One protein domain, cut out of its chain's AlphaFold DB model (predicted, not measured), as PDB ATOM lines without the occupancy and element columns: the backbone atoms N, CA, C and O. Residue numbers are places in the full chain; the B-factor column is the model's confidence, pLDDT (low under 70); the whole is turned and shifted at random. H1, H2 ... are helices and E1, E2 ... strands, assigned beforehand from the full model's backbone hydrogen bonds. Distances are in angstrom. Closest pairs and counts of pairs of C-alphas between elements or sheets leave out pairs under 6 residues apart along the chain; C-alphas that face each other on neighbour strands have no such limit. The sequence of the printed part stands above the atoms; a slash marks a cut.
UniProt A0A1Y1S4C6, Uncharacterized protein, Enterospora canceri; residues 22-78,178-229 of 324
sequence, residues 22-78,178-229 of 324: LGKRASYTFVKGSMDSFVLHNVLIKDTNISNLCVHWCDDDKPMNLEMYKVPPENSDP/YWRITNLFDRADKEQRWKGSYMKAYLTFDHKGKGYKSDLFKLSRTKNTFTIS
ATOM      1  N   LEU A  22     141.038 206.919 142.710       49.62
ATOM      2  CA  LEU A  22     142.340 206.408 142.230       49.62
ATOM      3  C   LEU A  22     143.590 207.174 142.719       49.62
ATOM      4  O   LEU A  22     144.716 206.746 142.489       49.62
ATOM      5  N   GLY A  23     143.427 208.314 143.392       44.16
ATOM      6  CA  GLY A  23     144.514 209.244 143.695       44.16
ATOM      7  C   GLY A  23     145.268 209.025 145.007       44.16
ATOM      8  O   GLY A  23     146.336 209.609 145.171       44.16
ATOM      9  N   LYS A  24     144.760 208.251 145.973       48.31
ATOM     10  CA  LYS A  24     145.461 208.040 147.254       48.31
ATOM     11  C   LYS A  24     144.998 206.746 147.893       48.31
ATOM     12  O   LYS A  24     143.949 206.787 148.522       48.31
ATOM     13  N   ARG A  25     145.788 205.672 147.776       56.06
ATOM     14  CA  ARG A  25     146.005 204.560 148.738       56.06
ATOM     15  C   ARG A  25     146.621 203.368 147.990       56.06
ATOM     16  O   ARG A  25     146.423 203.223 146.791       56.06
ATOM     17  N   ALA A  26     147.435 202.574 148.683       56.12
ATOM     18  CA  ALA A  26     148.143 201.447 148.075       56.12
ATOM     19  C   ALA A  26     147.207 200.241 147.907       56.12
ATOM     20  O   ALA A  26     146.333 200.025 148.749       56.12
ATOM     21  N   SER A  27     147.416 199.436 146.866       59.00
ATOM     22  CA  SER A  27     146.836 198.098 146.810       59.00
ATOM     23  C   SER A  27     147.573 197.193 147.800       59.00
ATOM     24  O   SER A  27     148.805 197.192 147.872       59.00
ATOM     25  N   TYR A  28     146.819 196.446 148.607       63.06
ATOM     26  CA  TYR A  28     147.381 195.321 149.352       63.06
ATOM     27  C   TYR A  28     147.132 194.036 148.582       63.06
ATOM     28  O   TYR A  28     146.042 193.811 148.060       63.06
ATOM     29  N   THR A  29     148.135 193.165 148.580       63.84
ATOM     30  CA  THR A  29     147.999 191.832 148.007       63.84
ATOM     31  C   THR A  29     147.220 190.951 148.975       63.84
ATOM     32  O   THR A  29     147.752 190.492 149.990       63.84
ATOM     33  N   PHE A  30     145.956 190.717 148.639       66.75
ATOM     34  CA  PHE A  30     145.214 189.588 149.171       66.75
ATOM     35  C   PHE A  30     145.616 188.349 148.392       66.75
ATOM     36  O   PHE A  30     145.634 188.344 147.162       66.75
ATOM     37  N   VAL A  31     145.962 187.304 149.124       67.31
ATOM     38  CA  VAL A  31     146.236 185.990 148.559       67.31
ATOM     39  C   VAL A  31     145.138 185.042 149.011       67.31
ATOM     40  O   VAL A  31     144.639 185.135 150.137       67.31
ATOM     41  N   LYS A  32     144.744 184.131 148.124       63.69
ATOM     42  CA  LYS A  32     143.810 183.068 148.481       63.69
ATOM     43  C   LYS A  32     144.538 182.087 149.402       63.69
ATOM     44  O   LYS A  32     145.562 181.535 148.998       63.69
ATOM     45  N   GLY A  33     144.059 181.928 150.638       56.62
ATOM     46  CA  GLY A  33     144.704 181.099 151.661       56.62
ATOM     47  C   GLY A  33     144.307 179.638 151.612       56.62
ATOM     48  O   GLY A  33     145.110 178.779 151.249       56.62
ATOM     49  N   SER A  34     143.058 179.367 151.963       60.00
ATOM     50  CA  SER A  34     142.349 178.124 151.649       60.00
ATOM     51  C   SER A  34     141.362 178.371 150.503       60.00
ATOM     52  O   SER A  34     141.306 179.482 149.967       60.00
ATOM     53  N   MET A  35     140.570 177.363 150.107       56.34
ATOM     54  CA  MET A  35     139.485 177.589 149.142       56.34
ATOM     55  C   MET A  35     138.558 178.746 149.563       56.34
ATOM     56  O   MET A  35     138.108 179.484 148.686       56.34
ATOM     57  N   ASP A  36     138.437 178.984 150.875       69.06
ATOM     58  CA  ASP A  36     137.412 179.838 151.476       69.06
ATOM     59  C   ASP A  36     137.964 180.966 152.360       69.06
ATOM     60  O   ASP A  36     137.221 181.553 153.143       69.06
ATOM     61  N   SER A  37     139.256 181.305 152.274       74.88
ATOM     62  CA  SER A  37     139.822 182.426 153.043       74.88
ATOM     63  C   SER A  37     140.683 183.381 152.225       74.88
ATOM     64  O   SER A  37     141.469 182.983 151.361       74.88
ATOM     65  N   PHE A  38     140.556 184.667 152.548       78.19
ATOM     66  CA  PHE A  38     141.472 185.714 152.133       78.19
ATOM     67  C   PHE A  38     142.536 185.900 153.188       78.19
ATOM     68  O   PHE A  38     142.218 186.011 154.367       78.19
ATOM     69  N   VAL A  39     143.787 186.003 152.759       79.56
ATOM     70  CA  VAL A  39     144.907 186.287 153.645       79.56
ATOM     71  C   VAL A  39     145.589 187.568 153.200       79.56
ATOM     72  O   VAL A  39     145.870 187.771 152.016       79.56
ATOM     73  N   LEU A  40     145.854 188.447 154.160       78.38
ATOM     74  CA  LEU A  40     146.541 189.703 153.931       78.38
ATOM     75  C   LEU A  40     148.049 189.486 154.025       78.38
ATOM     76  O   LEU A  40     148.607 189.243 155.100       78.38
ATOM     77  N   HIS A  41     148.726 189.580 152.885       75.12
ATOM     78  CA  HIS A  41     150.155 189.321 152.833       75.12
ATOM     79  C   HIS A  41     150.946 190.355 153.657       75.12
ATOM     80  O   HIS A  41     150.657 191.551 153.627       75.12
ATOM     81  N   ASN A  42     151.977 189.894 154.372       75.12
ATOM     82  CA  ASN A  42     152.850 190.711 155.232       75.12
ATOM     83  C   ASN A  42     152.162 191.445 156.397       75.12
ATOM     84  O   ASN A  42     152.765 192.339 156.994       75.12
ATOM     85  N   VAL A  43     150.938 191.063 156.759       82.88
ATOM     86  CA  VAL A  43     150.272 191.546 157.972       82.88
ATOM     87  C   VAL A  43     150.009 190.353 158.874       82.88
ATOM     88  O   VAL A  43     149.375 189.390 158.456       82.88
ATOM     89  N   LEU A  44     150.533 190.395 160.097       87.38
ATOM     90  CA  LEU A  44     150.354 189.328 161.081       87.38
ATOM     91  C   LEU A  44     149.132 189.607 161.944       87.38
ATOM     92  O   LEU A  44     148.880 190.772 162.241       87.38
ATOM     93  N   ILE A  45     148.446 188.560 162.407       88.81
ATOM     94  CA  ILE A  45     147.260 188.658 163.279       88.81
ATOM     95  C   ILE A  45     147.539 189.530 164.515       88.81
ATOM     96  O   ILE A  45     146.761 190.415 164.841       88.81
ATOM     97  N   LYS A  46     148.687 189.370 165.176       85.44
ATOM     98  CA  LYS A  46     149.050 190.202 166.341       85.44
ATOM     99  C   LYS A  46     149.217 191.696 166.039       85.44
ATOM    100  O   LYS A  46     149.144 192.512 166.950       85.44
ATOM    101  N   ASP A  47     149.509 192.041 164.787       80.81
ATOM    102  CA  ASP A  47     149.818 193.405 164.349       80.81
ATOM    103  C   ASP A  47     148.591 194.070 163.692       80.81
ATOM    104  O   ASP A  47     148.713 195.117 163.037       80.81
ATOM    105  N   THR A  48     147.405 193.457 163.816       76.56
ATOM    106  CA  THR A  48     146.184 193.948 163.180       76.56
ATOM    107  C   THR A  48     145.535 195.055 163.990       76.56
ATOM    108  O   THR A  48     144.943 194.828 165.034       76.56
ATOM    109  N   ASN A  49     145.564 196.252 163.412       76.69
ATOM    110  CA  ASN A  49     144.615 197.323 163.705       76.69
ATOM    111  C   ASN A  49     143.734 197.521 162.468       76.69
ATOM    112  O   ASN A  49     143.765 198.592 161.856       76.69
ATOM    113  N   ILE A  50     143.098 196.440 162.008       79.19
ATOM    114  CA  ILE A  50     142.253 196.478 160.814       79.19
ATOM    115  C   ILE A  50     140.842 196.866 161.231       79.19
ATOM    116  O   ILE A  50     140.318 196.356 162.213       79.19
ATOM    117  N   SER A  51     140.250 197.812 160.515       81.94
ATOM    118  CA  SER A  51     138.909 198.320 160.802       81.94
ATOM    119  C   SER A  51     138.211 198.740 159.516       81.94
ATOM    120  O   SER A  51     138.843 198.806 158.462       81.94
ATOM    121  N   ASN A  52     136.906 199.016 159.599       83.19
ATOM    122  CA  ASN A  52     136.096 199.469 158.461       83.19
ATOM    123  C   ASN A  52     136.248 198.572 157.223       83.19
ATOM    124  O   ASN A  52     136.338 199.072 156.101       83.19
ATOM    125  N   LEU A  53     136.318 197.253 157.430       86.81
ATOM    126  CA  LEU A  53     136.291 196.317 156.318       86.81
ATOM    127  C   LEU A  53     134.931 196.443 155.626       86.81
ATOM    128  O   LEU A  53     133.892 196.299 156.266       86.81
ATOM    129  N   CYS A  54     134.943 196.710 154.330       85.62
ATOM    130  CA  CYS A  54     133.749 196.734 153.503       85.62
ATOM    131  C   CYS A  54     133.953 195.844 152.286       85.62
ATOM    132  O   CYS A  54     135.042 195.806 151.706       85.62
ATOM    133  N   VAL A  55     132.877 195.177 151.894       86.00
ATOM    134  CA  VAL A  55     132.750 194.489 150.616       86.00
ATOM    135  C   VAL A  55     131.997 195.421 149.681       86.00
ATOM    136  O   VAL A  55     130.976 195.982 150.067       86.00
ATOM    137  N   HIS A  56     132.499 195.594 148.468       84.62
ATOM    138  CA  HIS A  56     131.848 196.378 147.422       84.62
ATOM    139  C   HIS A  56     131.688 195.506 146.189       84.62
ATOM    140  O   HIS A  56     132.623 194.774 145.855       84.62
ATOM    141  N   TRP A  57     130.552 195.590 145.503       84.31
ATOM    142  CA  TRP A  57     130.301 194.780 144.312       84.31
ATOM    143  C   TRP A  57     129.308 195.422 143.344       84.31
ATOM    144  O   TRP A  57     128.501 196.265 143.728       84.31
ATOM    145  N   CYS A  58     129.363 194.994 142.084       81.69
ATOM    146  CA  CYS A  58     128.297 195.204 141.107       81.69
ATOM    147  C   CYS A  58     127.979 193.913 140.356       81.69
ATOM    148  O   CYS A  58     128.835 193.040 140.166       81.69
ATOM    149  N   ASP A  59     126.721 193.822 139.932       78.81
ATOM    150  CA  ASP A  59     126.244 192.827 138.980       78.81
ATOM    151  C   ASP A  59     126.705 193.222 137.570       78.81
ATOM    152  O   ASP A  59     126.531 194.374 137.162       78.81
ATOM    153  N   ASP A  60     127.279 192.278 136.819       73.75
ATOM    154  CA  ASP A  60     127.671 192.508 135.420       73.75
ATOM    155  C   ASP A  60     126.438 192.860 134.553       73.75
ATOM    156  O   ASP A  60     126.573 193.607 133.582       73.75
ATOM    157  N   ASP A  61     125.237 192.386 134.920       74.94
ATOM    158  CA  ASP A  61     123.977 192.704 134.228       74.94
ATOM    159  C   ASP A  61     123.432 194.097 134.601       74.94
ATOM    160  O   ASP A  61     122.565 194.646 133.914       74.94
ATOM    161  N   LYS A  62     123.914 194.683 135.707       76.69
ATOM    162  CA  LYS A  62     123.512 196.009 136.209       76.69
ATOM    163  C   LYS A  62     124.732 196.791 136.713       76.69
ATOM    164  O   LYS A  62     124.790 197.138 137.895       76.69
ATOM    165  N   PRO A  63     125.679 197.137 135.822       71.75
ATOM    166  CA  PRO A  63     126.985 197.679 136.204       71.75
ATOM    167  C   PRO A  63     126.910 199.024 136.945       71.75
ATOM    168  O   PRO A  63     127.826 199.372 137.683       71.75
ATOM    169  N   MET A  64     125.816 199.773 136.778       78.06
ATOM    170  CA  MET A  64     125.608 201.078 137.420       78.06
ATOM    171  C   MET A  64     125.145 200.985 138.883       78.06
ATOM    172  O   MET A  64     125.164 201.990 139.592       78.06
ATOM    173  N   ASN A  65     124.745 199.800 139.352       77.88
ATOM    174  CA  ASN A  65     124.299 199.586 140.725       77.88
ATOM    175  C   ASN A  65     125.460 199.048 141.563       77.88
ATOM    176  O   ASN A  65     125.619 197.838 141.719       77.88
ATOM    177  N   LEU A  66     126.283 199.961 142.079       79.00
ATOM    178  CA  LEU A  66     127.322 199.615 143.042       79.00
ATOM    179  C   LEU A  66     126.710 199.456 144.436       79.00
ATOM    180  O   LEU A  66     126.139 200.399 144.986       79.00
ATOM    181  N   GLU A  67     126.897 198.283 145.019       83.56
ATOM    182  CA  GLU A  67     126.460 197.946 146.367       83.56
ATOM    183  C   GLU A  67     127.662 197.866 147.317       83.56
ATOM    184  O   GLU A  67     128.800 197.605 146.910       83.56
ATOM    185  N   MET A  68     127.411 198.142 148.598       84.94
ATOM    186  CA  MET A  68     128.422 198.111 149.648       84.94
ATOM    187  C   MET A  68     127.843 197.510 150.923       84.94
ATOM    188  O   MET A  68     126.815 197.960 151.424       84.94
ATOM    189  N   TYR A  69     128.576 196.561 151.494       86.00
ATOM    190  CA  TYR A  69     128.324 195.998 152.810       86.00
ATOM    191  C   TYR A  69     129.478 196.339 153.741       86.00
ATOM    192  O   TYR A  69     130.633 195.991 153.477       86.00
ATOM    193  N   LYS A  70     129.165 197.005 154.854       87.38
ATOM    194  CA  LYS A  70     130.129 197.220 155.931       87.38
ATOM    195  C   LYS A  70     130.165 195.976 156.809       87.38
ATOM    196  O   LYS A  70     129.194 195.662 157.488       87.38
ATOM    197  N   VAL A  71     131.310 195.307 156.829       85.50
ATOM    198  CA  VAL A  71     131.515 194.105 157.631       85.50
ATOM    199  C   VAL A  71     131.579 194.502 159.109       85.50
ATOM    200  O   VAL A  71     132.374 195.380 159.470       85.50
ATOM    201  N   PRO A  72     130.782 193.866 159.981       84.31
ATOM    202  CA  PRO A  72     130.818 194.143 161.408       84.31
ATOM    203  C   PRO A  72     132.206 193.901 162.036       84.31
ATOM    204  O   PRO A  72     132.959 193.048 161.546       84.31
ATOM    205  N   PRO A  73     132.578 194.619 163.115       80.44
ATOM    206  CA  PRO A  73     133.862 194.458 163.808       80.44
ATOM    207  C   PRO A  73     134.216 193.005 164.136       80.44
ATOM    208  O   PRO A  73     135.341 192.573 163.895       80.44
ATOM    209  N   GLU A  74     133.238 192.222 164.585       80.75
ATOM    210  CA  GLU A  74     133.419 190.826 164.982       80.75
ATOM    211  C   GLU A  74     133.803 189.886 163.829       80.75
ATOM    212  O   GLU A  74     134.338 188.810 164.071       80.75
ATOM    213  N   ASN A  75     133.600 190.312 162.577       80.06
ATOM    214  CA  ASN A  75     134.014 189.569 161.381       80.06
ATOM    215  C   ASN A  75     135.106 190.282 160.581       80.06
ATOM    216  O   ASN A  75     135.507 189.790 159.529       80.06
ATOM    217  N   SER A  76     135.551 191.459 161.027       81.19
ATOM    218  CA  SER A  76     136.525 192.282 160.305       81.19
ATOM    219  C   SER A  76     137.844 192.446 161.042       81.19
ATOM    220  O   SER A  76     138.860 192.658 160.382       81.19
ATOM    221  N   ASP A  77     137.873 192.286 162.364       87.06
ATOM    222  CA  ASP A  77     139.114 192.219 163.128       87.06
ATOM    223  C   ASP A  77     139.685 190.783 163.134       87.06
ATOM    224  O   ASP A  77     139.053 189.881 163.686       87.06
ATOM    225  N   PRO A  78     140.883 190.532 162.569       88.12
ATOM    226  CA  PRO A  78     141.439 189.180 162.474       88.12
ATOM    227  C   PRO A  78     141.717 188.502 163.821       88.12
ATOM    228  O   PRO A  78     141.718 187.274 163.884       88.12
ATOM    229  N   TYR A 178     143.733 186.984 158.293       86.25
ATOM    230  CA  TYR A 178     142.816 186.356 157.355       86.25
ATOM    231  C   TYR A 178     141.359 186.717 157.630       86.25
ATOM    232  O   TYR A 178     141.012 187.141 158.731       86.25
ATOM    233  N   TRP A 179     140.520 186.477 156.626       85.44
ATOM    234  CA  TRP A 179     139.065 186.473 156.736       85.44
ATOM    235  C   TRP A 179     138.473 185.325 155.934       85.44
ATOM    236  O   TRP A 179     139.025 184.938 154.902       85.44
ATOM    237  N   ARG A 180     137.328 184.808 156.376       78.88
ATOM    238  CA  ARG A 180     136.580 183.802 155.623       78.88
ATOM    239  C   ARG A 180     135.760 184.446 154.512       78.88
ATOM    240  O   ARG A 180     134.896 185.276 154.774       78.88
ATOM    241  N   ILE A 181     136.027 184.031 153.282       74.62
ATOM    242  CA  ILE A 181     135.354 184.483 152.063       74.62
ATOM    243  C   ILE A 181     133.866 184.154 152.158       74.62
ATOM    244  O   ILE A 181     133.045 185.055 152.038       74.62
ATOM    245  N   THR A 182     133.521 182.897 152.441       70.25
ATOM    246  CA  THR A 182     132.129 182.436 152.551       70.25
ATOM    247  C   THR A 182     131.350 183.258 153.567       70.25
ATOM    248  O   THR A 182     130.379 183.893 153.191       70.25
ATOM    249  N   ASN A 183     131.842 183.397 154.800       73.75
ATOM    250  CA  ASN A 183     131.152 184.189 155.827       73.75
ATOM    251  C   ASN A 183     130.994 185.669 155.445       73.75
ATOM    252  O   ASN A 183     129.963 186.270 155.744       73.75
ATOM    253  N   LEU A 184     132.004 186.271 154.805       75.44
ATOM    254  CA  LEU A 184     131.933 187.660 154.350       75.44
ATOM    255  C   LEU A 184     130.862 187.848 153.269       75.44
ATOM    256  O   LEU A 184     130.082 188.798 153.339       75.44
ATOM    257  N   PHE A 185     130.815 186.945 152.291       74.25
ATOM    258  CA  PHE A 185     129.896 187.041 151.159       74.25
ATOM    259  C   PHE A 185     128.500 186.502 151.464       74.25
ATOM    260  O   PHE A 185     127.542 187.103 151.006       74.25
ATOM    261  N   ASP A 186     128.347 185.468 152.290       72.19
ATOM    262  CA  ASP A 186     127.044 184.979 152.762       72.19
ATOM    263  C   ASP A 186     126.316 186.055 153.569       72.19
ATOM    264  O   ASP A 186     125.100 186.195 153.473       72.19
ATOM    265  N   ARG A 187     127.051 186.833 154.375       69.06
ATOM    266  CA  ARG A 187     126.473 187.974 155.096       69.06
ATOM    267  C   ARG A 187     126.046 189.084 154.138       69.06
ATOM    268  O   ARG A 187     124.943 189.595 154.287       69.06
ATOM    269  N   ALA A 188     126.874 189.403 153.142       65.62
ATOM    270  CA  ALA A 188     126.518 190.375 152.106       65.62
ATOM    271  C   ALA A 188     125.309 189.915 151.259       65.62
ATOM    272  O   ALA A 188     124.425 190.709 150.953       65.62
ATOM    273  N   ASP A 189     125.234 188.624 150.934       67.12
ATOM    274  CA  ASP A 189     124.170 188.014 150.131       67.12
ATOM    275  C   ASP A 189     122.834 187.897 150.874       67.12
ATOM    276  O   ASP A 189     121.774 188.162 150.310       67.12
ATOM    277  N   LYS A 190     122.850 187.543 152.166       66.81
ATOM    278  CA  LYS A 190     121.624 187.483 152.980       66.81
ATOM    279  C   LYS A 190     120.892 188.823 153.026       66.81
ATOM    280  O   LYS A 190     119.666 188.838 153.149       66.81
ATOM    281  N   GLU A 191     121.622 189.928 152.922       58.16
ATOM    282  CA  GLU A 191     121.047 191.272 152.941       58.16
ATOM    283  C   GLU A 191     120.607 191.766 151.554       58.16
ATOM    284  O   GLU A 191     119.713 192.611 151.470       58.16
ATOM    285  N   GLN A 192     121.144 191.214 150.461       60.31
ATOM    286  CA  GLN A 192     120.787 191.618 149.100       60.31
ATOM    287  C   GLN A 192     120.622 190.397 148.194       60.31
ATOM    288  O   GLN A 192     121.565 189.684 147.896       60.31
ATOM    289  N   ARG A 193     119.385 190.144 147.740       56.69
ATOM    290  CA  ARG A 193     119.020 188.980 146.910       56.69
ATOM    291  C   ARG A 193     119.736 189.017 145.551       56.69
ATOM    292  O   ARG A 193     119.201 189.596 144.601       56.69
ATOM    293  N   TRP A 194     120.900 188.381 145.441       64.31
ATOM    294  CA  TRP A 194     121.668 188.301 144.197       64.31
ATOM    295  C   TRP A 194     120.874 187.554 143.117       64.31
ATOM    296  O   TRP A 194     120.359 186.460 143.352       64.31
ATOM    297  N   LYS A 195     120.735 188.160 141.930       56.94
ATOM    298  CA  LYS A 195     120.002 187.575 140.786       56.94
ATOM    299  C   LYS A 195     120.893 187.217 139.589       56.94
ATOM    300  O   LYS A 195     120.393 186.583 138.664       56.94
ATOM    301  N   GLY A 196     122.174 187.587 139.617       59.09
ATOM    302  CA  GLY A 196     123.148 187.331 138.553       59.09
ATOM    303  C   GLY A 196     124.015 186.087 138.793       59.09
ATOM    304  O   GLY A 196     124.151 185.601 139.915       59.09
ATOM    305  N   SER A 197     124.618 185.569 137.718       63.41
ATOM    306  CA  SER A 197     125.531 184.409 137.763       63.41
ATOM    307  C   SER A 197     126.984 184.784 138.094       63.41
ATOM    308  O   SER A 197     127.737 183.941 138.595       63.41
ATOM    309  N   TYR A 198     127.364 186.047 137.865       74.19
ATOM    310  CA  TYR A 198     128.704 186.578 138.103       74.19
ATOM    311  C   TYR A 198     128.662 188.017 138.625       74.19
ATOM    312  O   TYR A 198     127.829 188.808 138.199       74.19
ATOM    313  N   MET A 199     129.604 188.365 139.500       78.44
ATOM    314  CA  MET A 199     129.791 189.728 140.000       78.44
ATOM    315  C   MET A 199     131.266 190.087 140.050       78.44
ATOM    316  O   MET A 199     132.122 189.216 140.236       78.44
ATOM    317  N   LYS A 200     131.565 191.380 139.953       81.69
ATOM    318  CA  LYS A 200     132.885 191.907 140.308       81.69
ATOM    319  C   LYS A 200     132.811 192.542 141.678       81.69
ATOM    320  O   LYS A 200     131.875 193.278 141.972       81.69
ATOM    321  N   ALA A 201     133.809 192.262 142.500       82.00
ATOM    322  CA  ALA A 201     133.892 192.774 143.852       82.00
ATOM    323  C   ALA A 201     135.313 193.214 144.203       82.00
ATOM    324  O   ALA A 201     136.294 192.800 143.580       82.00
ATOM    325  N   TYR A 202     135.407 194.060 145.221       81.56
ATOM    326  CA  TYR A 202     136.653 194.401 145.895       81.56
ATOM    327  C   TYR A 202     136.399 194.641 147.381       81.56
ATOM    328  O   TYR A 202     135.271 194.874 147.820       81.56
ATOM    329  N   LEU A 203     137.470 194.593 148.164       84.88
ATOM    330  CA  LEU A 203     137.449 194.893 149.587       84.88
ATOM    331  C   LEU A 203     138.112 196.238 149.850       84.88
ATOM    332  O   LEU A 203     139.131 196.565 149.238       84.88
ATOM    333  N   THR A 204     137.593 196.980 150.823       83.81
ATOM    334  CA  THR A 204     138.291 198.125 151.420       83.81
ATOM    335  C   THR A 204     138.431 197.944 152.910       83.81
ATOM    336  O   THR A 204     137.533 197.395 153.528       83.81
ATOM    337  N   PHE A 205     139.509 198.442 153.497       84.56
ATOM    338  CA  PHE A 205     139.712 198.415 154.945       84.56
ATOM    339  C   PHE A 205     140.699 199.499 155.362       84.56
ATOM    340  O   PHE A 205     141.514 199.945 154.554       84.56
ATOM    341  N   ASP A 206     140.667 199.889 156.629       82.19
ATOM    342  CA  ASP A 206     141.662 200.762 157.235       82.19
ATOM    343  C   ASP A 206     142.677 199.934 158.024       82.19
ATOM    344  O   ASP A 206     142.308 199.076 158.820       82.19
ATOM    345  N   HIS A 207     143.966 200.212 157.839       80.44
ATOM    346  CA  HIS A 207     145.065 199.637 158.609       80.44
ATOM    347  C   HIS A 207     146.078 200.731 158.964       80.44
ATOM    348  O   HIS A 207     146.546 201.475 158.103       80.44
ATOM    349  N   LYS A 208     146.427 200.862 160.251       80.94
ATOM    350  CA  LYS A 208     147.392 201.878 160.736       80.94
ATOM    351  C   LYS A 208     147.063 203.305 160.250       80.94
ATOM    352  O   LYS A 208     147.947 204.053 159.837       80.94
ATOM    353  N   GLY A 209     145.775 203.665 160.270       77.81
ATOM    354  CA  GLY A 209     145.278 204.992 159.878       77.81
ATOM    355  C   GLY A 209     145.299 205.277 158.372       77.81
ATOM    356  O   GLY A 209     145.072 206.412 157.959       77.81
ATOM    357  N   LYS A 210     145.585 204.272 157.540       76.62
ATOM    358  CA  LYS A 210     145.525 204.363 156.080       76.62
ATOM    359  C   LYS A 210     144.431 203.436 155.578       76.62
ATOM    360  O   LYS A 210     144.339 202.310 156.045       76.62
ATOM    361  N   GLY A 211     143.637 203.901 154.623       77.12
ATOM    362  CA  GLY A 211     142.706 203.022 153.929       77.12
ATOM    363  C   GLY A 211     143.408 202.231 152.837       77.12
ATOM    364  O   GLY A 211     144.448 202.635 152.330       77.12
ATOM    365  N   TYR A 212     142.818 201.121 152.448       79.19
ATOM    366  CA  TYR A 212     143.358 200.227 151.441       79.19
ATOM    367  C   TYR A 212     142.226 199.649 150.612       79.19
ATOM    368  O   TYR A 212     141.063 199.684 151.024       79.19
ATOM    369  N   LYS A 213     142.581 199.175 149.424       81.75
ATOM    370  CA  LYS A 213     141.688 198.506 148.486       81.75
ATOM    371  C   LYS A 213     142.381 197.245 147.973       81.75
ATOM    372  O   LYS A 213     143.592 197.263 147.741       81.75
ATOM    373  N   SER A 214     141.632 196.155 147.857       77.38
ATOM    374  CA  SER A 214     142.082 194.956 147.151       77.38
ATOM    375  C   SER A 214     142.027 195.163 145.641       77.38
ATOM    376  O   SER A 214     141.295 196.023 145.147       77.38
ATOM    377  N   ASP A 215     142.710 194.300 144.900       76.06
ATOM    378  CA  ASP A 215     142.424 194.146 143.476       76.06
ATOM    379  C   ASP A 215     140.972 193.692 143.268       76.06
ATOM    380  O   ASP A 215     140.339 193.126 144.173       76.06
ATOM    381  N   LEU A 216     140.441 193.960 142.075       77.38
ATOM    382  CA  LEU A 216     139.138 193.451 141.669       77.38
ATOM    383  C   LEU A 216     139.201 191.935 141.512       77.38
ATOM    384  O   LEU A 216     140.138 191.385 140.932       77.38
ATOM    385  N   PHE A 217     138.167 191.252 141.972       77.00
ATOM    386  CA  PHE A 217     138.007 189.826 141.740       77.00
ATOM    387  C   PHE A 217     136.587 189.515 141.300       77.00
ATOM    388  O   PHE A 217     135.630 190.205 141.648       77.00
ATOM    389  N   LYS A 218     136.470 188.469 140.485       78.75
ATOM    390  CA  LYS A 218     135.198 188.030 139.931       78.75
ATOM    391  C   LYS A 218     134.676 186.844 140.732       78.75
ATOM    392  O   LYS A 218     135.354 185.821 140.832       78.75
ATOM    393  N   LEU A 219     133.481 186.995 141.279       77.88
ATOM    394  CA  LEU A 219     132.750 185.976 142.019       77.88
ATOM    395  C   LEU A 219     131.724 185.326 141.097       77.88
ATOM    396  O   LEU A 219     131.064 186.011 140.320       77.88
ATOM    397  N   SER A 220     131.560 184.018 141.211       75.69
ATOM    398  CA  SER A 220     130.379 183.306 140.743       75.69
ATOM    399  C   SER A 220     129.721 182.600 141.913       75.69
ATOM    400  O   SER A 220     130.389 182.204 142.870       75.69
ATOM    401  N   ARG A 221     128.399 182.453 141.843       67.56
ATOM    402  CA  ARG A 221     127.628 181.718 142.840       67.56
ATOM    403  C   ARG A 221     126.999 180.494 142.199       67.56
ATOM    404  O   ARG A 221     126.229 180.607 141.249       67.56
ATOM    405  N   THR A 222     127.267 179.328 142.764       66.56
ATOM    406  CA  THR A 222     126.379 178.166 142.643       66.56
ATOM    407  C   THR A 222     125.585 178.047 143.940       66.56
ATOM    408  O   THR A 222     126.006 178.616 144.939       66.56
ATOM    409  N   LYS A 223     124.420 177.376 143.925       60.09
ATOM    410  CA  LYS A 223     123.390 177.332 144.995       60.09
ATOM    411  C   LYS A 223     123.865 177.725 146.414       60.09
ATOM    412  O   LYS A 223     123.270 178.631 146.986       60.09
ATOM    413  N   ASN A 224     124.954 177.127 146.920       59.09
ATOM    414  CA  ASN A 224     125.518 177.395 148.252       59.09
ATOM    415  C   ASN A 224     127.031 177.722 148.269       59.09
ATOM    416  O   ASN A 224     127.670 177.580 149.307       59.09
ATOM    417  N   THR A 225     127.651 178.082 147.144       62.16
ATOM    418  CA  THR A 225     129.113 178.234 147.063       62.16
ATOM    419  C   THR A 225     129.507 179.453 146.246       62.16
ATOM    420  O   THR A 225     129.062 179.627 145.109       62.16
ATOM    421  N   PHE A 226     130.405 180.263 146.806       66.12
ATOM    422  CA  PHE A 226     131.082 181.333 146.086       66.12
ATOM    423  C   PHE A 226     132.391 180.833 145.497       66.12
ATOM    424  O   PHE A 226     133.252 180.322 146.205       66.12
ATOM    425  N   THR A 227     132.563 181.012 144.193       68.12
ATOM    426  CA  THR A 227     133.811 180.707 143.499       68.12
ATOM    427  C   THR A 227     134.446 182.002 143.019       68.12
ATOM    428  O   THR A 227     133.828 182.788 142.308       68.12
ATOM    429  N   ILE A 228     135.703 182.233 143.393       71.62
ATOM    430  CA  ILE A 228     136.501 183.332 142.846       71.62
ATOM    431  C   ILE A 228     137.190 182.830 141.581       71.62
ATOM    432  O   ILE A 228     137.954 181.872 141.634       71.62
ATOM    433  N   SER A 229     136.925 183.491 140.460       64.44
ATOM    434  CA  SER A 229     137.423 183.128 139.124       64.44
ATOM    435  C   SER A 229     138.714 183.850 138.725       64.44
ATOM    436  O   SER A 229     139.085 183.836 137.557       64.44
TER     437      SER A 229
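AT A GLANCE: This is residues 22 to 78 and 178 to 229 of the 324 residues of an uncharacterized protein of Enterospora canceri (UniProt A0A1Y1S4C6). A twisted sheet of six strands curls round helix H2, with the long strands E3 and E6 side by side in its middle, E4 along the other side of E3, and E7 and the hairpin E8 and E9 at opposite ends of E6. A small sheet of E1, E2 and E5 sits at the end of H2 where that helix begins, and the short H1 grazes both sheets. The printed part has 109 residues, with two named helices and nine named strands in the order E1 E2 E3 E4 H1 E5 H2 E6 E7 E8 E9; the neighbour strands are antiparallel, the small sheet runs E1 E2 E5, the large one is branched, and the class is mixed, helices and strands. The whole is compact, with a radius of gyration of the C-alphas of 13.6 A and spans of 38 by 31 by 23 A.

HOW THE PARTS SIT: Begin at E1, residues 30 to 32, which forms a hairpin with E2, residues 37 to 44; look for N 31 and O 39, 2.9 A apart. E2 bends by 91 degrees at residue 41. Its other neighbour is E5, residues 178 to 180, with N 38 and O 179 at 2.8 A. Go back to E3, residues 50 to 59, and E4, residues 62 to 70, a hairpin with N 57 and O 67 at 3.0 A; E4 bends by 60 degrees at residue 65. On the other side of E3 find E6, residues 198 to 207, with N 54 and O 204 at 2.8 A. E6 has three neighbours: E3 on one side, and on the other side E7, residues 210 to 213, beside its residues 203 to 207, and E8, residues 217 to 222, beside its residues 198 to 201. Check N 212 and O 205, 2.7 A, for the hairpin E6 and E7, and N 219 and O 199, 2.8 A, for E6 and E8. E8 forms a hairpin with E9, residues 225 to 228, where N 220 and O 227 are 2.8 A apart. The large sheet curls round H2, residues 181 to 191: its closest C-alphas to E9 are Thr 182 and Phe 226, 6.6 A, and to E4 Ala 188 and Tyr 69, 5.9 A. H2 only grazes the small sheet, with its residues 181 to 184. H1, residues 73 to 76, is close to H2 but not clearly touching, the closest C-alphas being Asn 75 and Leu 184, 7.6 A. In H2, 6 of 7 O i to N i+4 pairs are within hydrogen-bond range, and H1 is too short for such a pair.

IN THESE COORDINATES: Find C-alpha 30 at (145.214, 189.588, 149.171), where E1 begins; it is 6.7 A long, and E2 after it 14.9 A. E3 runs 27.3 A from C-alpha 50 at (142.253, 196.478, 160.814), and E4 runs 20.8 A. H1 measures 4.9 A and E5 7.0 A, then H2 15.9 A. E6 is 29.3 A, E7 10.3 A, E8 16.5 A and E9 9.9 A, ending at C-alpha 228 at (136.501, 183.332, 142.846).

THE WHOLE: The two C-alphas farthest apart are those of Lys 46 and Asp 61, 40.8 A. Residues 79 to 177 are not printed, and C-alphas 78 and 178 are 6.0 A apart across this cut, in the link from H1 to E5. Of the links printed whole, H2 to E6 is short but not tight and the others are tight. The mean pLDDT of the printed part is 74.2; the model's confidence is under 70 at residues 22 to 36, 187 to 197, 221 to 227 and 229.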